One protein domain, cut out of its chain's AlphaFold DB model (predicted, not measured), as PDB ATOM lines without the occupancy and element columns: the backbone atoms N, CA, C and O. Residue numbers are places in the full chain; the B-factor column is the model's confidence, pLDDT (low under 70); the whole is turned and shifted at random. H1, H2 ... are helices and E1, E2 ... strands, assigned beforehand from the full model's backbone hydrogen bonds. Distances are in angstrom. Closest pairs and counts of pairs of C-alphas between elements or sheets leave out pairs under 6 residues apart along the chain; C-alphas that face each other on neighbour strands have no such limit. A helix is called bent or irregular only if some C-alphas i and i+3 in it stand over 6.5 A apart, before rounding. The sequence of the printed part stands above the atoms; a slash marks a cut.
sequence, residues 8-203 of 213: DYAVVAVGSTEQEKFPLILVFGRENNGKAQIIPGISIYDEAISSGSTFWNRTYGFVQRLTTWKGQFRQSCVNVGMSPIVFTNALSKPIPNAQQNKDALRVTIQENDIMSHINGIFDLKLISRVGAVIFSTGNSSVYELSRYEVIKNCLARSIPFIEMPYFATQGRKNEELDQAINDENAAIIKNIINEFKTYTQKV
ATOM      1  N   ASP A   8     138.849 130.131  63.431       79.38
ATOM      2  CA  ASP A   8     137.582 130.377  64.103       79.38
ATOM      3  C   ASP A   8     137.525 131.842  64.534       79.38
ATOM      4  O   ASP A   8     138.540 132.490  64.791       79.38
ATOM      5  N   TYR A   9     136.315 132.368  64.650       85.69
ATOM      6  CA  TYR A   9     136.103 133.724  65.127       85.69
ATOM      7  C   TYR A   9     135.846 133.770  66.634       85.69
ATOM      8  O   TYR A   9     135.314 132.831  67.229       85.69
ATOM      9  N   ALA A  10     136.226 134.887  67.249       89.12
ATOM     10  CA  ALA A  10     136.184 135.071  68.694       89.12
ATOM     11  C   ALA A  10     134.759 135.079  69.275       89.12
ATOM     12  O   ALA A  10     134.578 134.677  70.427       89.12
ATOM     13  N   VAL A  11     133.754 135.505  68.505       93.56
ATOM     14  CA  VAL A  11     132.340 135.511  68.909       93.56
ATOM     15  C   VAL A  11     131.533 134.577  68.017       93.56
ATOM     16  O   VAL A  11     131.685 134.602  66.804       93.56
ATOM     17  N   VAL A  12     130.633 133.792  68.608       93.56
ATOM     18  CA  VAL A  12     129.697 132.918  67.893       93.56
ATOM     19  C   VAL A  12     128.275 133.450  68.063       93.56
ATOM     20  O   VAL A  12     127.811 133.643  69.193       93.56
ATOM     21  N   ALA A  13     127.571 133.653  66.951       94.12
ATOM     22  CA  ALA A  13     126.208 134.178  66.917       94.12
ATOM     23  C   ALA A  13     125.259 133.258  66.130       94.12
ATOM     24  O   ALA A  13     125.677 132.558  65.216       94.12
ATOM     25  N   VAL A  14     123.966 133.246  66.469       92.56
ATOM     26  CA  VAL A  14     122.967 132.427  65.751       92.56
ATOM     27  C   VAL A  14     122.477 133.159  64.502       92.56
ATOM     28  O   VAL A  14     121.973 134.271  64.621       92.56
ATOM     29  N   GLY A  15     122.594 132.532  63.328       90.56
ATOM     30  CA  GLY A  15     122.053 133.031  62.055       90.56
ATOM     31  C   GLY A  15     122.303 134.524  61.806       90.56
ATOM     32  O   GLY A  15     123.449 134.963  61.799       90.56
ATOM     33  N   SER A  16     121.243 135.313  61.622       91.69
ATOM     34  CA  SER A  16     121.326 136.738  61.279       91.69
ATOM     35  C   SER A  16     121.545 137.681  62.467       91.69
ATOM     36  O   SER A  16     121.512 138.895  62.293       91.69
ATOM     37  N   THR A  17     121.806 137.169  63.680       94.50
ATOM     38  CA  THR A  17     121.887 137.968  64.928       94.50
ATOM     39  C   THR A  17     122.735 139.238  64.804       94.50
ATOM     40  O   THR A  17     122.402 140.259  65.412       94.50
ATOM     41  N   GLU A  18     123.833 139.209  64.039       93.31
ATOM     42  CA  GLU A  18     124.690 140.378  63.816       93.31
ATOM     43  C   GLU A  18     123.947 141.545  63.135       93.31
ATOM     44  O   GLU A  18     124.188 142.703  63.485       93.31
ATOM     45  N   GLN A  19     123.036 141.249  62.205       91.81
ATOM     46  CA  GLN A  19     122.317 142.238  61.397       91.81
ATOM     47  C   GLN A  19     121.079 142.821  62.100       91.81
ATOM     48  O   GLN A  19     120.554 143.854  61.679       91.81
ATOM     49  N   GLU A  20     120.626 142.188  63.183       94.31
ATOM     50  CA  GLU A  20     119.431 142.588  63.925       94.31
ATOM     51  C   GLU A  20     119.705 143.721  64.938       94.31
ATOM     52  O   GLU A  20     120.848 144.088  65.215       94.31
ATOM     53  N   LYS A  21     118.640 144.298  65.516       93.56
ATOM     54  CA  LYS A  21     118.724 145.510  66.364       93.56
ATOM     55  C   LYS A  21     118.301 145.337  67.827       93.56
ATOM     56  O   LYS A  21     118.283 146.322  68.557       93.56
ATOM     57  N   PHE A  22     117.958 144.129  68.264       95.81
ATOM     58  CA  PHE A  22     117.656 143.868  69.678       95.81
ATOM     59  C   PHE A  22     118.940 143.831  70.535       95.81
ATOM     60  O   PHE A  22     120.022 143.556  69.992       95.81
ATOM     61  N   PRO A  23     118.839 144.108  71.852       97.75
ATOM     62  CA  PRO A  23     119.972 144.024  72.769       97.75
ATOM     63  C   PRO A  23     120.469 142.587  72.949       97.75
ATOM     64  O   PRO A  23     119.713 141.625  72.823       97.75
ATOM     65  N   LEU A  24     121.755 142.445  73.266       98.56
ATOM     66  CA  LEU A  24     122.444 141.162  73.374       98.56
ATOM     67  C   LEU A  24     122.974 140.899  74.785       98.56
ATOM     68  O   LEU A  24     123.337 141.815  75.523       98.56
ATOM     69  N   ILE A  25     123.094 139.617  75.108       98.69
ATOM     70  CA  ILE A  25     123.858 139.075  76.224       98.69
ATOM     71  C   ILE A  25     125.108 138.427  75.631       98.69
ATOM     72  O   ILE A  25     125.006 137.474  74.854       98.69
ATOM     73  N   LEU A  26     126.282 138.929  76.004       98.69
ATOM     74  CA  LEU A  26     127.560 138.321  75.638       98.69
ATOM     75  C   LEU A  26     128.004 137.367  76.745       98.69
ATOM     76  O   LEU A  26     128.191 137.779  77.886       98.69
ATOM     77  N   VAL A  27     128.175 136.088  76.416       98.56
ATOM     78  CA  VAL A  27     128.502 135.042  77.391       98.56
ATOM     79  C   VAL A  27     129.913 134.520  77.156       98.56
ATOM     80  O   VAL A  27     130.184 133.881  76.139       98.56
ATOM     81  N   PHE A  28     130.798 134.738  78.126       98.19
ATOM     82  CA  PHE A  28     132.143 134.171  78.147       98.19
ATOM     83  C   PHE A  28     132.127 132.771  78.764       98.19
ATOM     84  O   PHE A  28     131.775 132.599  79.933       98.19
ATOM     85  N   GLY A  29     132.537 131.782  77.973       96.31
ATOM     86  CA  GLY A  29     133.003 130.477  78.435       96.31
ATOM     87  C   GLY A  29     134.520 130.459  78.646       96.31
ATOM     88  O   GLY A  29     135.180 131.495  78.617       96.31
ATOM     89  N   ARG A  30     135.095 129.270  78.844       94.81
ATOM     90  CA  ARG A  30     136.533 129.098  79.112       94.81
ATOM     91  C   ARG A  30     137.390 129.250  77.855       94.81
ATOM     92  O   ARG A  30     138.042 130.270  77.657       94.81
ATOM     93  N   GLU A  31     137.354 128.234  77.003       92.44
ATOM     94  CA  GLU A  31     138.104 128.138  75.760       92.44
ATOM     95  C   GLU A  31     137.280 127.401  74.696       92.44
ATOM     96  O   GLU A  31     136.407 126.589  75.023       92.44
ATOM     97  N   ASN A  32     137.588 127.646  73.421       88.25
ATOM     98  CA  ASN A  32     137.052 126.839  72.329       88.25
ATOM     99  C   ASN A  32     137.658 125.420  72.403       88.25
ATOM    100  O   ASN A  32     138.838 125.256  72.702       88.25
ATOM    101  N   ASN A  33     136.865 124.387  72.114       85.12
ATOM    102  CA  ASN A  33     137.321 122.991  72.088       85.12
ATOM    103  C   ASN A  33     137.726 122.508  70.682       85.12
ATOM    104  O   ASN A  33     137.936 121.310  70.483       85.12
ATOM    105  N   GLY A  34     137.782 123.416  69.705       83.69
ATOM    106  CA  GLY A  34     138.251 123.165  68.349       83.69
ATOM    107  C   GLY A  34     139.773 123.059  68.247       83.69
ATOM    108  O   GLY A  34     140.488 122.936  69.239       83.69
ATOM    109  N   LYS A  35     140.273 123.087  67.010       80.00
ATOM    110  CA  LYS A  35     141.714 123.132  66.691       80.00
ATOM    111  C   LYS A  35     142.113 124.407  65.946       80.00
ATOM    112  O   LYS A  35     143.286 124.597  65.651       80.00
ATOM    113  N   ALA A  36     141.131 125.237  65.610       82.38
ATOM    114  CA  ALA A  36     141.304 126.410  64.781       82.38
ATOM    115  C   ALA A  36     141.871 127.588  65.582       82.38
ATOM    116  O   ALA A  36     141.487 127.807  66.731       82.38
ATOM    117  N   GLN A  37     142.760 128.366  64.967       83.62
ATOM    118  CA  GLN A  37     143.212 129.625  65.552       83.62
ATOM    119  C   GLN A  37     142.015 130.563  65.717       83.62
ATOM    120  O   GLN A  37     141.223 130.706  64.792       83.62
ATOM    121  N   ILE A  38     141.902 131.219  66.871       85.31
ATOM    122  CA  ILE A  38     140.841 132.195  67.115       85.31
ATOM    123  C   ILE A  38     141.329 133.575  66.670       85.31
ATOM    124  O   ILE A  38     142.381 134.031  67.121       85.31
ATOM    125  N   ILE A  39     140.570 134.241  65.803       85.50
ATOM    126  CA  ILE A  39     140.803 135.636  65.406       85.50
ATOM    127  C   ILE A  39     139.602 136.517  65.773       85.50
ATOM    128  O   ILE A  39     138.481 136.013  65.904       85.50
ATOM    129  N   PRO A  40     139.787 137.842  65.914       86.94
ATOM    130  CA  PRO A  40     138.672 138.762  66.094       86.94
ATOM    131  C   PRO A  40     137.666 138.661  64.941       86.94
ATOM    132  O   PRO A  40     138.041 138.662  63.770       86.94
ATOM    133  N   GLY A  41     136.382 138.573  65.277       90.44
ATOM    134  CA  GLY A  41     135.285 138.518  64.316       90.44
ATOM    135  C   GLY A  41     134.096 137.739  64.859       90.44
ATOM    136  O   GLY A  41     134.055 137.393  66.046       90.44
ATOM    137  N   ILE A  42     133.142 137.447  63.977       91.12
ATOM    138  CA  ILE A  42     131.920 136.712  64.307       91.12
ATOM    139  C   ILE A  42     131.807 135.483  63.409       91.12
ATOM    140  O   ILE A  42     131.827 135.595  62.185       91.12
ATOM    141  N   SER A  43     131.659 134.312  64.018       90.19
ATOM    142  CA  SER A  43     131.262 133.082  63.341       90.19
ATOM    143  C   SER A  43     129.771 132.849  63.524       90.19
ATOM    144  O   SER A  43     129.159 133.235  64.526       90.19
ATOM    145  N   ILE A  44     129.181 132.186  62.534       87.69
ATOM    146  CA  ILE A  44     127.796 131.749  62.615       87.69
ATOM    147  C   ILE A  44     127.758 130.377  63.273       87.69
ATOM    148  O   ILE A  44     128.509 129.468  62.927       87.69
ATOM    149  N   TYR A  45     126.873 130.256  64.251       81.38
ATOM    150  CA  TYR A  45     126.545 129.017  64.921       81.38
ATOM    151  C   TYR A  45     126.087 127.958  63.922       81.38
ATOM    152  O   TYR A  45     125.140 128.174  63.163       81.38
ATOM    153  N   ASP A  46     126.705 126.789  64.023       78.50
ATOM    154  CA  ASP A  46     126.265 125.573  63.357       78.50
ATOM    155  C   ASP A  46     125.638 124.624  64.393       78.50
ATOM    156  O   ASP A  46     126.295 124.166  65.341       78.50
ATOM    157  N   GLU A  47     124.342 124.342  64.227       74.38
ATOM    158  CA  GLU A  47     123.585 123.454  65.110       74.38
ATOM    159  C   GLU A  47     124.085 122.014  65.072       74.38
ATOM    160  O   GLU A  47     124.143 121.366  66.125       74.38
ATOM    161  N   ALA A  48     124.503 121.530  63.900       64.75
ATOM    162  CA  ALA A  48     124.998 120.170  63.741       64.75
ATOM    163  C   ALA A  48     126.247 119.938  64.603       64.75
ATOM    164  O   ALA A  48     126.422 118.864  65.179       64.75
ATOM    165  N   ILE A  49     127.071 120.977  64.763       62.00
ATOM    166  CA  ILE A  49     128.314 120.938  65.541       62.00
ATOM    167  C   ILE A  49     128.052 121.166  67.040       62.00
ATOM    168  O   ILE A  49     128.751 120.627  67.898       62.00
ATOM    169  N   SER A  50     127.030 121.948  67.381       67.12
ATOM    170  CA  SER A  50     126.894 122.530  68.722       67.12
ATOM    171  C   SER A  50     125.752 121.950  69.562       67.12
ATOM    172  O   SER A  50     125.630 122.281  70.748       67.12
ATOM    173  N   SER A  51     124.880 121.113  68.994       70.12
ATOM    174  CA  SER A  51     123.704 120.524  69.667       70.12
ATOM    175  C   SER A  51     124.048 119.841  71.004       70.12
ATOM    176  O   SER A  51     123.367 120.079  72.007       70.12
ATOM    177  N   GLY A  52     125.175 119.123  71.067       78.31
ATOM    178  CA  GLY A  52     125.675 118.427  72.262       78.31
ATOM    179  C   GLY A  52     126.371 119.297  73.321       78.31
ATOM    180  O   GLY A  52     126.842 118.773  74.330       78.31
ATOM    181  N   SER A  53     126.467 120.616  73.132       87.25
ATOM    182  CA  SER A  53     127.193 121.489  74.062       87.25
ATOM    183  C   SER A  53     126.433 121.702  75.377       87.25
ATOM    184  O   SER A  53     125.457 122.455  75.441       87.25
ATOM    185  N   THR A  54     126.917 121.088  76.464       90.88
ATOM    186  CA  THR A  54     126.380 121.288  77.825       90.88
ATOM    187  C   THR A  54     126.401 122.755  78.240       90.88
ATOM    188  O   THR A  54     125.450 123.220  78.862       90.88
ATOM    189  N   PHE A  55     127.461 123.493  77.885       92.81
ATOM    190  CA  PHE A  55     127.594 124.909  78.237       92.81
ATOM    191  C   PHE A  55     126.441 125.713  77.639       92.81
ATOM    192  O   PHE A  55     125.683 126.340  78.371       92.81
ATOM    193  N   TRP A  56     126.233 125.582  76.328       92.75
ATOM    194  CA  TRP A  56     125.197 126.313  75.604       92.75
ATOM    195  C   TRP A  56     123.802 125.935  76.097       92.75
ATOM    196  O   TRP A  56     123.008 126.810  76.437       92.75
ATOM    197  N   ASN A  57     123.517 124.633  76.198       92.00
ATOM    198  CA  ASN A  57     122.231 124.134  76.688       92.00
ATOM    199  C   ASN A  57     121.883 124.700  78.065       92.00
ATOM    200  O   ASN A  57     120.754 125.133  78.297       92.00
ATOM    201  N   ARG A  58     122.859 124.738  78.975       94.38
ATOM    202  CA  ARG A  58     122.643 125.255  80.324       94.38
ATOM    203  C   ARG A  58     122.555 126.771  80.373       94.38
ATOM    204  O   ARG A  58     121.743 127.260  81.149       94.38
ATOM    205  N   THR A  59     123.284 127.501  79.531       95.81
ATOM    206  CA  THR A  59     123.118 128.955  79.393       95.81
ATOM    207  C   THR A  59     121.707 129.305  78.920       95.81
ATOM    208  O   THR A  59     121.017 130.068  79.593       95.81
ATOM    209  N   TYR A  60     121.231 128.706  77.820       95.69
ATOM    210  CA  TYR A  60     119.866 128.946  77.333       95.69
ATOM    211  C   TYR A  60     118.812 128.514  78.357       95.69
ATOM    212  O   TYR A  60     117.849 129.244  78.581       95.69
ATOM    213  N   GLY A  61     118.997 127.360  79.006       94.38
ATOM    214  CA  GLY A  61     118.087 126.878  80.042       94.38
ATOM    215  C   GLY A  61     118.038 127.791  81.270       94.38
ATOM    216  O   GLY A  61     116.961 128.017  81.810       94.38
ATOM    217  N   PHE A  62     119.179 128.337  81.698       95.50
ATOM    218  CA  PHE A  62     119.259 129.314  82.784       95.50
ATOM    219  C   PHE A  62     118.519 130.603  82.426       95.50
ATOM    220  O   PHE A  62     117.582 130.985  83.119       95.50
ATOM    221  N   VAL A  63     118.871 131.217  81.294       95.38
ATOM    222  CA  VAL A  63     118.241 132.458  80.826       95.38
ATOM    223  C   VAL A  63     116.731 132.281  80.649       95.38
ATOM    224  O   VAL A  63     115.952 133.150  81.032       95.38
ATOM    225  N   GLN A  64     116.300 131.128  80.135       94.00
ATOM    226  CA  GLN A  64     114.886 130.810  80.003       94.00
ATOM    227  C   GLN A  64     114.156 130.828  81.356       94.00
ATOM    228  O   GLN A  64     113.074 131.411  81.431       94.00
ATOM    229  N   ARG A  65     114.728 130.227  82.411       92.88
ATOM    230  CA  ARG A  65     114.101 130.159  83.747       92.88
ATOM    231  C   ARG A  65     113.883 131.530  84.387       92.88
ATOM    232  O   ARG A  65     112.953 131.679  85.171       92.88
ATOM    233  N   LEU A  66     114.673 132.535  84.014       92.62
ATOM    234  CA  LEU A  66     114.500 133.916  84.484       92.62
ATOM    235  C   LEU A  66     113.305 134.634  83.827       92.62
ATOM    236  O   LEU A  66     112.960 135.762  84.190       92.62
ATOM    237  N   THR A  67     112.671 134.016  82.829       88.69
ATOM    238  CA  THR A  67     111.688 134.661  81.950       88.69
ATOM    239  C   THR A  67     110.365 133.898  81.919       88.69
ATOM    240  O   THR A  67     110.235 132.789  82.425       88.69
ATOM    241  N   THR A  68     109.359 134.483  81.267       85.12
ATOM    242  CA  THR A  68     108.076 133.815  80.990       85.12
ATOM    243  C   THR A  68     108.064 133.105  79.631       85.12
ATOM    244  O   THR A  68     106.994 132.841  79.070       85.12
ATOM    245  N   TRP A  69     109.236 132.834  79.041       88.69
ATOM    246  CA  TRP A  69     109.332 132.154  77.751       88.69
ATOM    247  C   TRP A  69     108.814 130.714  77.857       88.69
ATOM    248  O   TRP A  69     109.297 129.914  78.657       88.69
ATOM    249  N   LYS A  70     107.822 130.375  77.026       84.19
ATOM    250  CA  LYS A  70     107.230 129.032  76.957       84.19
ATOM    251  C   LYS A  70     107.922 128.206  75.867       84.19
ATOM    252  O   LYS A  70     108.236 128.741  74.810       84.19
ATOM    253  N   GLY A  71     108.106 126.905  76.094       85.19
ATOM    254  CA  GLY A  71     108.753 125.994  75.134       85.19
ATOM    255  C   GLY A  71     110.275 125.949  75.279       85.19
ATOM    256  O   GLY A  71     110.796 126.327  76.315       85.19
ATOM    257  N   GLN A  72     111.003 125.463  74.273       89.31
ATOM    258  CA  GLN A  72     112.469 125.384  74.325       89.31
ATOM    259  C   GLN A  72     113.087 126.664  73.751       89.31
ATOM    260  O   GLN A  72     113.032 126.899  72.540       89.31
ATOM    261  N   PHE A  73     113.671 127.505  74.612       93.19
ATOM    262  CA  PHE A  73     114.163 128.822  74.196       93.19
ATOM    263  C   PHE A  73     115.276 128.737  73.139       93.19
ATOM    264  O   PHE A  73     115.200 129.418  72.117       93.19
ATOM    265  N   ARG A  74     116.251 127.832  73.323       92.62
ATOM    266  CA  ARG A  74     117.320 127.581  72.338       92.62
ATOM    267  C   ARG A  74     116.749 127.227  70.966       92.62
ATOM    268  O   ARG A  74     117.105 127.870  69.986       92.62
ATOM    269  N   GLN A  75     115.838 126.252  70.908       91.00
ATOM    270  CA  GLN A  75     115.234 125.820  69.645       91.00
ATOM    271  C   GLN A  75     114.452 126.952  68.980       91.00
ATOM    272  O   GLN A  75     114.497 127.109  67.769       91.00
ATOM    273  N   SER A  76     113.775 127.783  69.776       92.00
ATOM    274  CA  SER A  76     113.063 128.951  69.253       92.00
ATOM    275  C   SER A  76     114.024 129.941  68.584       92.00
ATOM    276  O   SER A  76     113.730 130.425  67.497       92.00
ATOM    277  N   CYS A  77     115.186 130.198  69.195       93.81
ATOM    278  CA  CYS A  77     116.221 131.060  68.615       93.81
ATOM    279  C   CYS A  77     116.776 130.479  67.308       93.81
ATOM    280  O   CYS A  77     116.899 131.187  66.312       93.81
ATOM    281  N   VAL A  78     117.070 129.176  67.291       91.38
ATOM    282  CA  VAL A  78     117.567 128.495  66.088       91.38
ATOM    283  C   VAL A  78     116.537 128.540  64.958       91.38
ATOM    284  O   VAL A  78     116.876 128.946  63.852       91.38
ATOM    285  N   ASN A  79     115.275 128.209  65.240       89.50
ATOM    286  CA  ASN A  79     114.204 128.195  64.241       89.50
ATOM    287  C   ASN A  79     113.956 129.576  63.623       89.50
ATOM    288  O   ASN A  79     113.626 129.680  62.447       89.50
ATOM    289  N   VAL A  80     114.092 130.632  64.425       91.56
ATOM    290  CA  VAL A  80     113.927 132.019  63.974       91.56
ATOM    291  C   VAL A  80     115.222 132.571  63.350       91.56
ATOM    292  O   VAL A  80     115.213 133.646  62.760       91.56
ATOM    293  N   GLY A  81     116.332 131.834  63.434       93.25
ATOM    294  CA  GLY A  81     117.615 132.212  62.845       93.25
ATOM    295  C   GLY A  81     118.321 133.355  63.574       93.25
ATOM    296  O   GLY A  81     119.171 134.008  62.982       93.25
ATOM    297  N   MET A  82     117.994 133.619  64.840       94.94
ATOM    298  CA  MET A  82     118.594 134.699  65.631       94.94
ATOM    299  C   MET A  82     118.497 134.418  67.130       94.94
ATOM    300  O   MET A  82     117.593 133.721  67.584       94.94
ATOM    301  N   SER A  83     119.415 134.973  67.920       96.50
ATOM    302  CA  SER A  83     119.452 134.798  69.372       96.50
ATOM    303  C   SER A  83     119.914 136.070  70.079       96.50
ATOM    304  O   SER A  83     120.872 136.694  69.628       96.50
ATOM    305  N   PRO A  84     119.324 136.429  71.233       97.69
ATOM    306  CA  PRO A  84     119.852 137.484  72.089       97.69
ATOM    307  C   PRO A  84     121.102 137.043  72.849       97.69
ATOM    308  O   PRO A  84     121.677 137.850  73.564       97.69
ATOM    309  N   ILE A  85     121.526 135.782  72.730       98.00
ATOM    310  CA  ILE A  85     122.731 135.260  73.369       98.00
ATOM    311  C   ILE A  85     123.797 135.040  72.301       98.00
ATOM    312  O   ILE A  85     123.612 134.244  71.377       98.00
ATOM    313  N   VAL A  86     124.934 135.706  72.476       97.50
ATOM    314  CA  VAL A  86     126.159 135.461  71.710       97.50
ATOM    315  C   VAL A  86     127.229 134.904  72.640       97.50
ATOM    316  O   VAL A  86     127.302 135.265  73.816       97.50
ATOM    317  N   PHE A  87     128.046 133.991  72.129       96.69
ATOM    318  CA  PHE A  87     129.029 133.265  72.928       96.69
ATOM    319  C   PHE A  87     130.442 133.661  72.551       96.69
ATOM    320  O   PHE A  87     130.741 133.921  71.392       96.69
ATOM    321  N   THR A  88     131.329 133.655  73.530       96.75
ATOM    322  CA  THR A  88     132.759 133.857  73.331       96.75
ATOM    323  C   THR A  88     133.548 133.103  74.402       96.75
ATOM    324  O   THR A  88     132.974 132.382  75.222       96.75
ATOM    325  N   ASN A  89     134.870 133.234  74.391       95.44
ATOM    326  CA  ASN A  89     135.780 132.517  75.271       95.44
ATOM    327  C   ASN A  89     136.701 133.491  76.000       95.44
ATOM    328  O   ASN A  89     137.133 134.488  75.427       95.44
ATOM    329  N   ALA A  90     137.026 133.178  77.249       96.50
ATOM    330  CA  ALA A  90     137.967 133.946  78.052       96.50
ATOM    331  C   ALA A  90     139.423 133.767  77.594       96.50
ATOM    332  O   ALA A  90     140.239 134.666  77.789       96.50
ATOM    333  N   LEU A  91     139.749 132.619  76.997       95.19
ATOM    334  CA  LEU A  91     141.085 132.301  76.504       95.19
ATOM    335  C   LEU A  91     141.160 132.395  74.977       95.19
ATOM    336  O   LEU A  91     140.239 131.992  74.264       95.19
ATOM    337  N   SER A  92     142.298 132.890  74.492       91.75
ATOM    338  CA  SER A  92     142.585 133.143  73.075       91.75
ATOM    339  C   SER A  92     142.965 131.893  72.279       91.75
ATOM    340  O   SER A  92     142.933 131.903  71.050       91.75
ATOM    341  N   LYS A  93     143.340 130.805  72.961       91.56
ATOM    342  CA  LYS A  93     143.779 129.556  72.327       91.56
ATOM    343  C   LYS A  93     142.765 128.446  72.570       91.56
ATOM    344  O   LYS A  93     142.323 128.272  73.709       91.56
ATOM    345  N   PRO A  94     142.402 127.676  71.531       91.25
ATOM    346  CA  PRO A  94     141.536 126.528  71.712       91.25
ATOM    347  C   PRO A  94     142.274 125.405  72.457       91.25
ATOM    348  O   PRO A  94     143.484 125.228  72.303       91.25
ATOM    349  N   ILE A  95     141.541 124.605  73.232       90.81
ATOM    350  CA  ILE A  95     142.064 123.389  73.864       90.81
ATOM    351  C   ILE A  95     141.093 122.234  73.587       90.81
ATOM    352  O   ILE A  95     140.042 122.141  74.236       90.81
ATOM    353  N   PRO A  96     141.441 121.309  72.668       88.12
ATOM    354  CA  PRO A  96     140.584 120.190  72.301       88.12
ATOM    355  C   PRO A  96     140.074 119.386  73.494       88.12
ATOM    356  O   PRO A  96     140.792 119.155  74.464       88.12
ATOM    357  N   ASN A  97     138.840 118.883  73.415       84.25
ATOM    358  CA  ASN A  97     138.263 118.064  74.491       84.25
ATOM    359  C   ASN A  97     139.041 116.781  74.788       84.25
ATOM    360  O   ASN A  97     139.091 116.370  75.942       84.25
ATOM    361  N   ALA A  98     139.670 116.186  73.774       86.88
ATOM    362  CA  ALA A  98     140.485 114.984  73.934       86.88
ATOM    363  C   ALA A  98     141.811 115.235  74.680       86.88
ATOM    364  O   ALA A  98     142.484 114.286  75.073       86.88
ATOM    365  N   GLN A  99     142.203 116.498  74.859       88.88
ATOM    366  CA  GLN A  99     143.473 116.858  75.463       88.88
ATOM    367  C   GLN A  99     143.454 116.613  76.976       88.88
ATOM    368  O   GLN A  99     142.616 117.156  77.701       88.88
ATOM    369  N   GLN A 100     144.418 115.829  77.456       87.69
ATOM    370  CA  GLN A 100     144.665 115.652  78.886       87.69
ATOM    371  C   GLN A 100     145.408 116.866  79.464       87.69
ATOM    372  O   GLN A 100     146.080 117.596  78.735       87.69
ATOM    373  N   ASN A 101     145.301 117.066  80.780       87.94
ATOM    374  CA  ASN A 101     145.988 118.134  81.518       87.94
ATOM    375  C   ASN A 101     145.716 119.545  80.970       87.94
ATOM    376  O   ASN A 101     146.629 120.361  80.849       87.94
ATOM    377  N   LYS A 102     144.448 119.853  80.653       90.25
ATOM    378  CA  LYS A 102     144.051 121.164  80.112       90.25
ATOM    379  C   LYS A 102     144.556 122.340  80.957       90.25
ATOM    380  O   LYS A 102     144.944 123.352  80.391       90.25
ATOM    381  N   ASP A 103     144.608 122.205  82.282       89.38
ATOM    382  CA  ASP A 103     145.098 123.266  83.175       89.38
ATOM    383  C   ASP A 103     146.561 123.638  82.912       89.38
ATOM    384  O   ASP A 103     146.891 124.821  82.867       89.38
ATOM    385  N   ALA A 104     147.415 122.648  82.635       90.06
ATOM    386  CA  ALA A 104     148.809 122.891  82.279       90.06
ATOM    387  C   ALA A 104     148.939 123.639  80.944       90.06
ATOM    388  O   ALA A 104     149.865 124.416  80.770       90.06
ATOM    389  N   LEU A 105     148.007 123.449  80.007       92.00
ATOM    390  CA  LEU A 105     148.002 124.201  78.751       92.00
ATOM    391  C   LEU A 105     147.487 125.625  78.940       92.00
ATOM    392  O   LEU A 105     148.053 126.554  78.369       92.00
ATOM    393  N   ARG A 106     146.459 125.814  79.774       93.75
ATOM    394  CA  ARG A 106     145.897 127.141  80.071       93.75
ATOM    395  C   ARG A 106     146.960 128.098  80.610       93.75
ATOM    396  O   ARG A 106     147.011 129.236  80.162       93.75
ATOM    397  N   VAL A 107     147.854 127.627  81.482       92.31
ATOM    398  CA  VAL A 107     148.938 128.462  82.043       92.31
ATOM    399  C   VAL A 107     150.027 128.842  81.033       92.31
ATOM    400  O   VAL A 107     150.824 129.728  81.313       92.31
ATOM    401  N   THR A 108     150.084 128.199  79.859       92.31
ATOM    402  CA  THR A 108     151.053 128.560  78.801       92.31
ATOM    403  C   THR A 108     150.560 129.677  77.882       92.31
ATOM    404  O   THR A 108     151.328 130.200  77.066       92.31
ATOM    405  N   ILE A 109     149.276 130.033  77.976       92.56
ATOM    406  CA  ILE A 109     148.686 131.094  77.163       92.56
ATOM    407  C   ILE A 109     149.255 132.426  77.644       92.56
ATOM    408  O   ILE A 109     149.200 132.746  78.827       92.56
ATOM    409  N   GLN A 110     149.828 133.186  76.714       93.75
ATOM    410  CA  GLN A 110     150.516 134.427  77.038       93.75
ATOM    411  C   GLN A 110     149.510 135.515  77.413       93.75
ATOM    412  O   GLN A 110     148.446 135.630  76.804       93.75
ATOM    413  N   GLU A 111     149.882 136.358  78.372       94.31
ATOM    414  CA  GLU A 111     149.042 137.459  78.852       94.31
ATOM    415  C   GLU A 111     148.641 138.410  77.716       94.31
ATOM    416  O   GLU A 111     147.465 138.735  77.560       94.31
ATOM    417  N   ASN A 112     149.595 138.763  76.847       94.94
ATOM    418  CA  ASN A 112     149.342 139.601  75.672       94.94
ATOM    419  C   ASN A 112     148.322 138.974  74.709       94.94
ATOM    420  O   ASN A 112     147.493 139.694  74.151       94.94
ATOM    421  N   ASP A 113     148.344 137.646  74.540       94.06
ATOM    422  CA  ASP A 113     147.377 136.946  73.687       94.06
ATOM    423  C   ASP A 113     145.967 137.057  74.287       94.06
ATOM    424  O   ASP A 113     144.997 137.250  73.557       94.06
ATOM    425  N   ILE A 114     145.846 136.944  75.615       95.06
ATOM    426  CA  ILE A 114     144.572 137.092  76.334       95.06
ATOM    427  C   ILE A 114     144.054 138.522  76.185       95.06
ATOM    428  O   ILE A 114     142.917 138.720  75.759       95.06
ATOM    429  N   MET A 115     144.885 139.523  76.479       95.88
ATOM    430  CA  MET A 115     144.498 140.932  76.391       95.88
ATOM    431  C   MET A 115     144.075 141.314  74.969       95.88
ATOM    432  O   MET A 115     143.021 141.922  74.780       95.88
ATOM    433  N   SER A 116     144.863 140.932  73.958       95.31
ATOM    434  CA  SER A 116     144.546 141.211  72.554       95.31
ATOM    435  C   SER A 116     143.243 140.543  72.121       95.31
ATOM    436  O   SER A 116     142.475 141.139  71.369       95.31
ATOM    437  N   HIS A 117     142.983 139.322  72.587       95.75
ATOM    438  CA  HIS A 117     141.752 138.593  72.290       95.75
ATOM    439  C   HIS A 117     140.524 139.260  72.911       95.75
ATOM    440  O   HIS A 117     139.552 139.525  72.206       95.75
ATOM    441  N   ILE A 118     140.578 139.591  74.205       97.62
ATOM    442  CA  ILE A 118     139.469 140.262  74.895       97.62
ATOM    443  C   ILE A 118     139.193 141.632  74.267       97.62
ATOM    444  O   ILE A 118     138.047 141.922  73.934       97.62
ATOM    445  N   ASN A 119     140.221 142.448  74.028       96.81
ATOM    446  CA  ASN A 119     140.036 143.752  73.383       96.81
ATOM    447  C   ASN A 119     139.474 143.603  71.963       96.81
ATOM    448  O   ASN A 119     138.504 144.272  71.622       96.81
ATOM    449  N   GLY A 120     139.981 142.639  71.188       96.81
ATOM    450  CA  GLY A 120     139.464 142.337  69.856       96.81
ATOM    451  C   GLY A 120     137.983 141.944  69.844       96.81
ATOM    452  O   GLY A 120     137.283 142.287  68.897       96.81
ATOM    453  N   ILE A 121     137.477 141.282  70.894       97.50
ATOM    454  CA  ILE A 121     136.037 141.025  71.066       97.50
ATOM    455  C   ILE A 121     135.283 142.334  71.311       97.50
ATOM    456  O   ILE A 121     134.266 142.569  70.664       97.50
ATOM    457  N   PHE A 122     135.767 143.176  72.228       97.75
ATOM    458  CA  PHE A 122     135.117 144.433  72.622       97.75
ATOM    459  C   PHE A 122     135.192 145.555  71.569       97.75
ATOM    460  O   PHE A 122     134.473 146.555  71.692       97.75
ATOM    461  N   ASP A 123     136.011 145.378  70.533       96.94
ATOM    462  CA  ASP A 123     136.105 146.258  69.363       96.94
ATOM    463  C   ASP A 123     135.118 145.881  68.245       96.94
ATOM    464  O   ASP A 123     134.925 146.638  67.288       96.94
ATOM    465  N   LEU A 124     134.449 144.728  68.348       96.06
ATOM    466  CA  LEU A 124     133.473 144.317  67.346       96.06
ATOM    467  C   LEU A 124     132.235 145.220  67.374       96.06
ATOM    468  O   LEU A 124     131.692 145.554  68.427       96.06
ATOM    469  N   LYS A 125     131.696 145.523  66.188       94.56
ATOM    470  CA  LYS A 125     130.510 146.382  66.041       94.56
ATOM    471  C   LYS A 125     129.296 145.877  66.832       94.56
ATOM    472  O   LYS A 125     128.523 146.693  67.324       94.56
ATOM    473  N   LEU A 126     129.119 144.557  66.987       95.31
ATOM    474  CA  LEU A 126     127.983 144.008  67.744       95.31
ATOM    475  C   LEU A 126     127.971 144.440  69.220       95.31
ATOM    476  O   LEU A 126     126.909 144.437  69.839       95.31
ATOM    477  N   ILE A 127     129.130 144.801  69.783       97.00
ATOM    478  CA  ILE A 127     129.299 145.103  71.208       97.00
ATOM    479  C   ILE A 127     128.497 146.333  71.612       97.00
ATOM    480  O   ILE A 127     128.018 146.400  72.738       97.00
ATOM    481  N   SER A 128     128.235 147.252  70.678       96.75
ATOM    482  CA  SER A 128     127.365 148.404  70.929       96.75
ATOM    483  C   SER A 128     125.916 148.020  71.267       96.75
ATOM    484  O   SER A 128     125.147 148.882  71.678       96.75
ATOM    485  N   ARG A 129     125.515 146.758  71.049       97.62
ATOM    486  CA  ARG A 129     124.197 146.214  71.413       97.62
ATOM    487  C   ARG A 129     124.227 145.361  72.680       97.62
ATOM    488  O   ARG A 129     123.172 144.905  73.114       97.62
ATOM    489  N   VAL A 130     125.399 145.080  73.245       98.50
ATOM    490  CA  VAL A 130     125.515 144.217  74.425       98.50
ATOM    491  C   VAL A 130     125.013 144.979  75.648       98.50
ATOM    492  O   VAL A 130     125.630 145.943  76.085       98.50
ATOM    493  N   GLY A 131     123.883 144.529  76.191       98.38
ATOM    494  CA  GLY A 131     123.267 145.087  77.395       98.38
ATOM    495  C   GLY A 131     123.706 144.390  78.683       98.38
ATOM    496  O   GLY A 131     123.441 144.899  79.765       98.38
ATOM    497  N   ALA A 132     124.360 143.230  78.583       98.62
ATOM    498  CA  ALA A 132     124.957 142.529  79.715       98.62
ATOM    499  C   ALA A 132     126.064 141.574  79.256       98.62
ATOM    500  O   ALA A 132     125.953 140.930  78.207       98.62
ATOM    501  N   VAL A 133     127.098 141.427  80.082       98.81
ATOM    502  CA  VAL A 133     128.124 140.392  79.935       98.81
ATOM    503  C   VAL A 133     127.973 139.375  81.054       98.81
ATOM    504  O   VAL A 133     128.011 139.738  82.226       98.81
ATOM    505  N   ILE A 134     127.853 138.096  80.698       98.62
ATOM    506  CA  ILE A 134     127.935 136.984  81.646       98.62
ATOM    507  C   ILE A 134     129.313 136.348  81.527       98.62
ATOM    508  O   ILE A 134     129.684 135.857  80.461       98.62
ATOM    509  N   PHE A 135     130.057 136.299  82.626       98.25
ATOM    510  CA  PHE A 135     131.358 135.649  82.685       98.25
ATOM    511  C   PHE A 135     131.258 134.331  83.449       98.25
ATOM    512  O   PHE A 135     131.010 134.315  84.652       98.25
ATOM    513  N   SER A 136     131.408 133.214  82.734       97.50
ATOM    514  CA  SER A 136     131.224 131.861  83.258       97.50
ATOM    515  C   SER A 136     132.411 130.984  82.867       97.50
ATOM    516  O   SER A 136     132.376 130.229  81.897       97.50
ATOM    517  N   THR A 137     133.489 131.073  83.646       93.69
ATOM    518  CA  THR A 137     134.718 130.271  83.476       93.69
ATOM    519  C   THR A 137     135.000 129.369  84.685       93.69
ATOM    520  O   THR A 137     135.646 128.324  84.559       93.69
ATOM    521  N   GLY A 138     134.421 129.690  85.845       88.75
ATOM    522  CA  GLY A 138     134.685 129.036  87.128       88.75
ATOM    523  C   GLY A 138     135.880 129.645  87.868       88.75
ATOM    524  O   GLY A 138     136.620 130.452  87.320       88.75
ATOM    525  N   ASN A 139     136.075 129.230  89.119       82.50
ATOM    526  CA  ASN A 139     136.959 129.916  90.070       82.50
ATOM    527  C   ASN A 139     138.408 129.408  89.974       82.50
ATOM    528  O   ASN A 139     138.887 128.717  90.870       82.50
ATOM    529  N   SER A 140     139.086 129.682  88.860       88.62
ATOM    530  CA  SER A 140     140.491 129.308  88.663       88.62
ATOM    531  C   SER A 140     141.333 130.530  88.326       88.62
ATOM    532  O   SER A 140     140.933 131.343  87.493       88.62
ATOM    533  N   SER A 141     142.531 130.602  88.914       90.19
ATOM    534  CA  SER A 141     143.488 131.695  88.708       90.19
ATOM    535  C   SER A 141     143.868 131.904  87.240       90.19
ATOM    536  O   SER A 141     144.204 133.015  86.846       90.19
ATOM    537  N   VAL A 142     143.755 130.864  86.406       93.00
ATOM    538  CA  VAL A 142     144.055 130.932  84.967       93.00
ATOM    539  C   VAL A 142     143.135 131.881  84.190       93.00
ATOM    540  O   VAL A 142     143.466 132.248  83.068       93.00
ATOM    541  N   TYR A 143     141.987 132.273  84.755       95.75
ATOM    542  CA  TYR A 143     141.045 133.199  84.115       95.75
ATOM    543  C   TYR A 143     141.043 134.599  84.734       95.75
ATOM    544  O   TYR A 143     140.292 135.445  84.256       95.75
ATOM    545  N   GLU A 144     141.847 134.868  85.768       95.44
ATOM    546  CA  GLU A 144     141.824 136.159  86.474       95.44
ATOM    547  C   GLU A 144     142.192 137.326  85.558       95.44
ATOM    548  O   GLU A 144     141.538 138.367  85.596       95.44
ATOM    549  N   LEU A 145     143.171 137.141  84.665       96.19
ATOM    550  CA  LEU A 145     143.529 138.175  83.694       96.19
ATOM    551  C   LEU A 145     142.388 138.446  82.703       96.19
ATOM    552  O   LEU A 145     142.021 139.600  82.485       96.19
ATOM    553  N   SER A 146     141.779 137.397  82.140       97.62
ATOM    554  CA  SER A 146     140.612 137.549  81.264       97.62
ATOM    555  C   SER A 146     139.465 138.245  81.992       97.62
ATOM    556  O   SER A 146     138.847 139.152  81.446       97.62
ATOM    557  N   ARG A 147     139.197 137.848  83.241       98.12
ATOM    558  CA  ARG A 147     138.168 138.443  84.095       98.12
ATOM    559  C   ARG A 147     138.431 139.933  84.299       98.12
ATOM    560  O   ARG A 147     137.525 140.737  84.092       98.12
ATOM    561  N   TYR A 148     139.662 140.302  84.645       98.06
ATOM    562  CA  TYR A 148     140.077 141.692  84.813       98.06
ATOM    563  C   TYR A 148     139.859 142.516  83.535       98.06
ATOM    564  O   TYR A 148     139.209 143.563  83.587       98.06
ATOM    565  N   GLU A 149     140.330 142.036  82.380       98.38
ATOM    566  CA  GLU A 149     140.180 142.766  81.113       98.38
ATOM    567  C   GLU A 149     138.717 142.867  80.659       98.38
ATOM    568  O   GLU A 149     138.311 143.900  80.119       98.38
ATOM    569  N   VAL A 150     137.892 141.846  80.916       98.62
ATOM    570  CA  VAL A 150     136.447 141.903  80.643       98.62
ATOM    571  C   VAL A 150     135.775 142.941  81.543       98.62
ATOM    572  O   VAL A 150     135.048 143.790  81.033       98.62
ATOM    573  N   ILE A 151     136.044 142.938  82.854       98.62
ATOM    574  CA  ILE A 151     135.489 143.929  83.794       98.62
ATOM    575  C   ILE A 151     135.873 145.346  83.366       98.62
ATOM    576  O   ILE A 151     135.013 146.222  83.280       98.62
ATOM    577  N   LYS A 152     137.149 145.574  83.046       98.56
ATOM    578  CA  LYS A 152     137.655 146.866  82.575       98.56
ATOM    579  C   LYS A 152     136.919 147.345  81.320       98.56
ATOM    580  O   LYS A 152     136.488 148.497  81.264       98.56
ATOM    581  N   ASN A 153     136.732 146.466  80.336       98.56
ATOM    582  CA  ASN A 153     136.012 146.797  79.107       98.56
ATOM    583  C   ASN A 153     134.515 147.049  79.337       98.56
ATOM    584  O   ASN A 153     133.956 147.956  78.712       98.56
ATOM    585  N   CYS A 154     133.883 146.292  80.238       98.62
ATOM    586  CA  CYS A 154     132.502 146.498  80.664       98.62
ATOM    587  C   CYS A 154     132.319 147.861  81.340       98.62
ATOM    588  O   CYS A 154     131.436 148.622  80.948       98.62
ATOM    589  N   LEU A 155     133.189 148.212  82.295       98.31
ATOM    590  CA  LEU A 155     133.153 149.497  83.001       98.31
ATOM    591  C   LEU A 155     133.294 150.680  82.038       98.31
ATOM    592  O   LEU A 155     132.504 151.618  82.105       98.31
ATOM    593  N   ALA A 156     134.240 150.606  81.097       98.12
ATOM    594  CA  ALA A 156     134.466 151.652  80.097       98.12
ATOM    595  C   ALA A 156     133.253 151.904  79.180       98.12
ATOM    596  O   ALA A 156     133.137 152.978  78.595       98.12
ATOM    597  N   ARG A 157     132.357 150.920  79.046       97.88
ATOM    598  CA  ARG A 157     131.165 150.972  78.184       97.88
ATOM    599  C   ARG A 157     129.855 151.013  78.974       97.88
ATOM    600  O   ARG A 157     128.791 150.950  78.371       97.88
ATOM    601  N   SER A 158     129.930 151.088  80.305       97.94
ATOM    602  CA  SER A 158     128.773 150.992  81.205       97.94
ATOM    603  C   SER A 158     127.915 149.739  80.966       97.94
ATOM    604  O   SER A 158     126.694 149.782  81.086       97.94
ATOM    605  N   ILE A 159     128.555 148.617  80.628       98.44
ATOM    606  CA  ILE A 159     127.885 147.328  80.444       98.44
ATOM    607  C   ILE A 159     127.904 146.570  81.782       98.44
ATOM    608  O   ILE A 159     128.983 146.370  82.343       98.44
ATOM    609  N   PRO A 160     126.753 146.105  82.296       98.38
ATOM    610  CA  PRO A 160     126.690 145.227  83.460       98.38
ATOM    611  C   PRO A 160     127.553 143.970  83.287       98.38
ATOM    612  O   PRO A 160     127.411 143.233  82.306       98.38
ATOM    613  N   PHE A 161     128.432 143.714  84.256       98.50
ATOM    614  CA  PHE A 161     129.234 142.494  84.344       98.50
ATOM    615  C   PHE A 161     128.629 141.550  85.385       98.50
ATOM    616  O   PHE A 161     128.506 141.902  86.557       98.50
ATOM    617  N   ILE A 162     128.268 140.345  84.950       98.19
ATOM    618  CA  ILE A 162     127.589 139.335  85.757       98.19
ATOM    619  C   ILE A 162     128.488 138.105  85.829       98.19
ATOM    620  O   ILE A 162     128.641 137.362  84.859       98.19
ATOM    621  N   GLU A 163     129.087 137.874  86.989       96.88
ATOM    622  CA  GLU A 163     129.883 136.676  87.225       96.88
ATOM    623  C   GLU A 163     128.977 135.509  87.612       96.88
ATOM    624  O   GLU A 163     128.159 135.619  88.521       96.88
ATOM    625  N   MET A 164     129.118 134.386  86.908       96.50
ATOM    626  CA  MET A 164     128.311 133.189  87.130       96.50
ATOM    627  C   MET A 164     129.207 131.960  87.297       96.50
ATOM    628  O   MET A 164     130.245 131.845  86.635       96.50
ATOM    629  N   PRO A 165     128.788 130.960  88.094       95.06
ATOM    630  CA  PRO A 165     129.456 129.671  88.115       95.06
ATOM    631  C   PRO A 165     129.536 129.053  86.714       95.06
ATOM    632  O   PRO A 165     128.694 129.315  85.853       95.06
ATOM    633  N   TYR A 166     130.531 128.188  86.483       95.12
ATOM    634  CA  TYR A 166     130.703 127.567  85.168       95.12
ATOM    635  C   TYR A 166     129.478 126.728  84.774       95.12
ATOM    636  O   TYR A 166     129.149 125.742  85.445       95.12
ATOM    637  N   PHE A 167     128.826 127.086  83.660       94.25
ATOM    638  CA  PHE A 167     127.594 126.421  83.228       94.25
ATOM    639  C   PHE A 167     127.802 124.936  82.908       94.25
ATOM    640  O   PHE A 167     126.921 124.130  83.182       94.25
ATOM    641  N   ALA A 168     128.968 124.530  82.396       91.38
ATOM    642  CA  ALA A 168     129.240 123.133  82.039       91.38
ATOM    643  C   ALA A 168     129.925 122.305  83.147       91.38
ATOM    644  O   ALA A 168     130.528 121.273  82.857       91.38
ATOM    645  N   THR A 169     129.828 122.710  84.420       89.19
ATOM    646  CA  THR A 169     130.226 121.839  85.542       89.19
ATOM    647  C   THR A 169     129.320 120.601  85.595       89.19
ATOM    648  O   THR A 169     128.098 120.734  85.697       89.19
ATOM    649  N   GLN A 170     129.908 119.399  85.545       83.19
ATOM    650  CA  GLN A 170     129.175 118.141  85.723       83.19
ATOM    651  C   GLN A 170     128.535 118.078  87.119       83.19
ATOM    652  O   GLN A 170     129.135 118.516  88.096       83.19
ATOM    653  N   GLY A 171     127.307 117.564  87.211       79.75
ATOM    654  CA  GLY A 171     126.585 117.391  88.480       79.75
ATOM    655  C   GLY A 171     126.028 118.668  89.125       79.75
ATOM    656  O   GLY A 171     125.160 118.559  89.985       79.75
ATOM    657  N   ARG A 172     126.455 119.866  88.690       86.62
ATOM    658  CA  ARG A 172     125.912 121.146  89.180       86.62
ATOM    659  C   ARG A 172     124.411 121.204  88.927       86.62
ATOM    660  O   ARG A 172     123.993 121.056  87.775       86.62
ATOM    661  N   LYS A 173     123.623 121.512  89.953       88.19
ATOM    662  CA  LYS A 173     122.164 121.625  89.819       88.19
ATOM    663  C   LYS A 173     121.739 122.996  89.279       88.19
ATOM    664  O   LYS A 173     122.553 123.913  89.181       88.19
ATOM    665  N   ASN A 174     120.488 123.132  88.845       87.56
ATOM    666  CA  ASN A 174     119.992 124.404  88.304       87.56
ATOM    667  C   ASN A 174     119.801 125.448  89.406       87.56
ATOM    668  O   ASN A 174     120.095 126.616  89.186       87.56
ATOM    669  N   GLU A 175     119.420 125.002  90.596       88.00
ATOM    670  CA  GLU A 175     119.191 125.825  91.780       88.00
ATOM    671  C   GLU A 175     120.459 126.585  92.191       88.00
ATOM    672  O   GLU A 175     120.377 127.733  92.605       88.00
ATOM    673  N   GLU A 176     121.641 125.990  92.007       88.88
ATOM    674  CA  GLU A 176     122.920 126.664  92.274       88.88
ATOM    675  C   GLU A 176     123.175 127.842  91.325       88.88
ATOM    676  O   GLU A 176     123.793 128.827  91.715       88.88
ATOM    677  N   LEU A 177     122.734 127.740  90.066       90.88
ATOM    678  CA  LEU A 177     122.836 128.850  89.115       90.88
ATOM    679  C   LEU A 177     121.816 129.933  89.459       90.88
ATOM    680  O   LEU A 177     122.133 131.114  89.396       90.88
ATOM    681  N   ASP A 178     120.614 129.519  89.848       90.44
ATOM    682  CA  ASP A 178     119.525 130.431  90.181       90.44
ATOM    683  C   ASP A 178     119.828 131.208  91.481       90.44
ATOM    684  O   ASP A 178     119.478 132.375  91.589       90.44
ATOM    685  N   GLN A 179     120.560 130.612  92.431       92.31
ATOM    686  CA  GLN A 179     121.054 131.283  93.645       92.31
ATOM    687  C   GLN A 179     122.258 132.204  93.405       92.31
ATOM    688  O   GLN A 179     122.522 133.088  94.217       92.31
ATOM    689  N   ALA A 180     123.019 131.985  92.329       93.38
ATOM    690  CA  ALA A 180     124.214 132.773  92.034       93.38
ATOM    691  C   ALA A 180     123.896 134.142  91.416       93.38
ATOM    692  O   ALA A 180     124.756 135.022  91.407       93.38
ATOM    693  N   ILE A 181     122.681 134.325  90.895       96.06
ATOM    694  CA  ILE A 181     122.246 135.585  90.302       96.06
ATOM    695  C   ILE A 181     121.399 136.385  91.294       96.06
ATOM    696  O   ILE A 181     120.500 135.851  91.935       96.06
ATOM    697  N   ASN A 182     121.685 137.682  91.419       96.44
ATOM    698  CA  ASN A 182     120.861 138.598  92.205       96.44
ATOM    699  C   ASN A 182     119.679 139.141  91.377       96.44
ATOM    700  O   ASN A 182     119.664 139.041  90.147       96.44
ATOM    701  N   ASP A 183     118.701 139.747  92.051       96.31
ATOM    702  CA  ASP A 183     117.474 140.239  91.412       96.31
ATOM    703  C   ASP A 183     117.733 141.310  90.341       96.31
ATOM    704  O   ASP A 183     117.064 141.325  89.306       96.31
ATOM    705  N   GLU A 184     118.723 142.181  90.554       97.25
ATOM    706  CA  GLU A 184     119.102 143.237  89.608       97.25
ATOM    707  C   GLU A 184     119.611 142.644  88.287       97.25
ATOM    708  O   GLU A 184     119.084 142.934  87.211       97.25
ATOM    709  N   ASN A 185     120.578 141.732  88.367       97.56
ATOM    710  CA  ASN A 185     121.145 141.041  87.215       97.56
ATOM    711  C   ASN A 185     120.097 140.168  86.515       97.56
ATOM    712  O   ASN A 185     120.041 140.123  85.282       97.56
ATOM    713  N   ALA A 186     119.232 139.501  87.286       97.38
ATOM    714  CA  ALA A 186     118.129 138.721  86.739       97.38
ATOM    715  C   ALA A 186     117.145 139.609  85.961       97.38
ATOM    716  O   ALA A 186     116.711 139.232  84.869       97.38
ATOM    717  N   ALA A 187     116.827 140.801  86.476       97.25
ATOM    718  CA  ALA A 187     115.963 141.764  85.802       97.25
ATOM    719  C   ALA A 187     116.576 142.273  84.487       97.25
ATOM    720  O   ALA A 187     115.868 142.335  83.481       97.25
ATOM    721  N   ILE A 188     117.882 142.562  84.460       97.88
ATOM    722  CA  ILE A 188     118.599 142.974  83.239       97.88
ATOM    723  C   ILE A 188     118.484 141.895  82.159       97.88
ATOM    724  O   ILE A 188     118.030 142.173  81.046       97.88
ATOM    725  N   ILE A 189     118.827 140.644  82.494       97.81
ATOM    726  CA  ILE A 189     118.724 139.516  81.558       97.81
ATOM    727  C   ILE A 189     117.280 139.367  81.072       97.81
ATOM    728  O   ILE A 189     117.031 139.279  79.871       97.81
ATOM    729  N   LYS A 190     116.311 139.385  81.991       96.94
ATOM    730  CA  LYS A 190     114.891 139.248  81.664       96.94
ATOM    731  C   LYS A 190     114.411 140.330  80.695       96.94
ATOM    732  O   LYS A 190     113.655 140.011  79.777       96.94
ATOM    733  N   ASN A 191     114.849 141.575  80.868       97.12
ATOM    734  CA  ASN A 191     114.500 142.680  79.977       97.12
ATOM    735  C   ASN A 191     115.036 142.450  78.561       97.12
ATOM    736  O   ASN A 191     114.251 142.498  77.615       97.12
ATOM    737  N   ILE A 192     116.310 142.068  78.423       98.06
ATOM    738  CA  ILE A 192     116.922 141.758  77.120       98.06
ATOM    739  C   ILE A 192     116.143 140.649  76.391       98.06
ATOM    740  O   ILE A 192     115.823 140.768  75.207       98.06
ATOM    741  N   ILE A 193     115.767 139.580  77.102       96.81
ATOM    742  CA  ILE A 193     115.003 138.476  76.502       96.81
ATOM    743  C   ILE A 193     113.574 138.884  76.140       96.81
ATOM    744  O   ILE A 193     113.055 138.452  75.107       96.81
ATOM    745  N   ASN A 194     112.923 139.716  76.951       94.50
ATOM    746  CA  ASN A 194     111.592 140.225  76.631       94.50
ATOM    747  C   ASN A 194     111.620 141.136  75.398       94.50
ATOM    748  O   ASN A 194     110.744 141.012  74.543       94.50
ATOM    749  N   GLU A 195     112.637 141.988  75.256       95.62
ATOM    750  CA  GLU A 195     112.826 142.804  74.052       95.62
ATOM    751  C   GLU A 195     113.032 141.937  72.808       95.62
ATOM    752  O   GLU A 195     112.378 142.159  71.787       95.62
ATOM    753  N   PHE A 196     113.849 140.885  72.905       96.06
ATOM    754  CA  PHE A 196     113.999 139.903  71.831       96.06
ATOM    755  C   PHE A 196     112.682 139.186  71.494       96.06
ATOM    756  O   PHE A 196     112.338 139.000  70.324       96.06
ATOM    757  N   LYS A 197     111.885 138.819  72.502       93.44
ATOM    758  CA  LYS A 197     110.558 138.223  72.293       93.44
ATOM    759  C   LYS A 197     109.635 139.169  71.524       93.44
ATOM    760  O   LYS A 197     108.998 138.758  70.559       93.44
ATOM    761  N   THR A 198     109.583 140.439  71.917       92.94
ATOM    762  CA  THR A 198     108.801 141.458  71.207       92.94
ATOM    763  C   THR A 198     109.327 141.686  69.793       92.94
ATOM    764  O   THR A 198     108.533 141.887  68.876       92.94
ATOM    765  N   TYR A 199     110.646 141.637  69.595       93.69
ATOM    766  CA  TYR A 199     111.262 141.750  68.277       93.69
ATOM    767  C   TYR A 199     110.810 140.622  67.348       93.69
ATOM    768  O   TYR A 199     110.246 140.885  66.288       93.69
ATOM    769  N   THR A 200     110.980 139.370  67.775       91.62
ATOM    770  CA  THR A 200     110.652 138.186  66.966       91.62
ATOM    771  C   THR A 200     109.170 138.121  66.595       91.62
ATOM    772  O   THR A 200     108.848 137.786  65.461       91.62
ATOM    773  N   GLN A 201     108.269 138.548  67.485       89.56
ATOM    774  CA  GLN A 201     106.832 138.652  67.196       89.56
ATOM    775  C   GLN A 201     106.480 139.688  66.114       89.56
ATOM    776  O   GLN A 201     105.433 139.570  65.483       89.56
ATOM    777  N   LYS A 202     107.320 140.711  65.905       87.25
ATOM    778  CA  LYS A 202     107.116 141.732  64.863       87.25
ATOM    779  C   LYS A 202     107.659 141.294  63.506       87.25
ATOM    780  O   LYS A 202     107.056 141.618  62.488       87.25
ATOM    781  N   VAL A 203     108.804 140.613  63.494       83.25
ATOM    782  CA  VAL A 203     109.535 140.280  62.256       83.25
ATOM    783  C   VAL A 203     109.231 138.882  61.720       83.25
ATOM    784  O   VAL A 203     109.442 138.637  60.536       83.25
TER     785      VAL A 203
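Overview. This is residues 8 to 203 of the 213 residues of an uncharacterized protein of Hydrogenovibrio crunogenus (UniProt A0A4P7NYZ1). A strongly twisted six-stranded sheet forms the core of three layers, with H2 and H9 over one face and H5, H7 and the short H6 over the other. H3 packs on H2, and residues 90 to 101 lead out to small H4, far from the middle. The printed part has 196 residues with nine named helices and six named strands, in the order E1 E2 E3 H1 H2 H3 E4 H4 H5 H6 E5 H7 E6 H8 H9. The sheet runs E3 E1 E4 E2 E5 E6 and is mixed. The class is mixed, helices and strands; the whole is compact, with a radius of gyration of the C-alphas of 15.8 A and spans of 47 by 36 by 35 A.

Arrangement. E1, residues 8 to 13, is parallel to edge strand E3, residues 37 to 44 (N 10 to O 39, 2.9 A), and antiparallel to E4, residues 85 to 89 (N 12 to O 87, 2.8 A). E2, residues 24 to 29, is parallel to E4 (N 27 to O 86, 2.9 A) and to E5, residues 130 to 135 (N 26 to O 132, 3.0 A). E6, residues 161 to 163, the other edge strand, is parallel to E5 (N 135 to O 162, 2.8 A). H2, residues 54 to 65, touches H3, residues 73 to 80, about perpendicular at 82 degrees, closest at the C-alphas of Tyr 60 and Arg 74, 5.8 A. H1, residues 47 to 50, is close to H3 but not clearly touching, at 7.9 A between the C-alphas of Glu 47 and Val 78. On the opposite face from H2, H5, residues 111 to 122, touches H7, residues 141 to 156, the same way at a tilt of 37 degrees, only just steep; the closest C-alphas, Ile 114 and Ser 146, are 6.3 A apart. H6, residues 125 to 129, is on that same face. H4, residues 102 to 106, is close to H7 but not clearly touching, the C-alphas of Arg 106 and Val 142 being 6.5 A apart. E5, H7 and E6 form a strand-helix-strand unit, two parallel strands joined through a helix, with a right-handed crossover. H8, residues 174 to 180, only just touches H2, through residue 62 alone, with 3 pairs of C-alphas within 8 A; the closest, Phe 62 and Leu 177, are 7.3 A apart. H9, residues 183 to 203, is on the sheet at a height of 9.6 A. In H2, H3, H4, H5, H8 and H9 every O i to N i+4 pair is within hydrogen-bond range; H7 has 10 of 12, H6 0 of 1 but 2 of 2 O i to N i+3 pairs, and H1 is too short for an i+4 pair.

Along the chain. E1 begins at C-alpha 8, (137.582, 130.377, 64.103). E3 bends by 102 degrees at residue 40. H7, 23.5 A long, is irregular: C-alphas 142 and 145 are 7.4 A apart. H9, 30.2 A long, ends at C-alpha 203, (109.535, 140.280, 62.256).

Size, cuts and confidence. The two farthest C-alphas, Ala 104 and Lys 202, are 49.0 A apart. The printed part has no cut. E4 to H4 is the long link. Mean pLDDT of the printed part is 92.3; residues 48 to 50 are under 70.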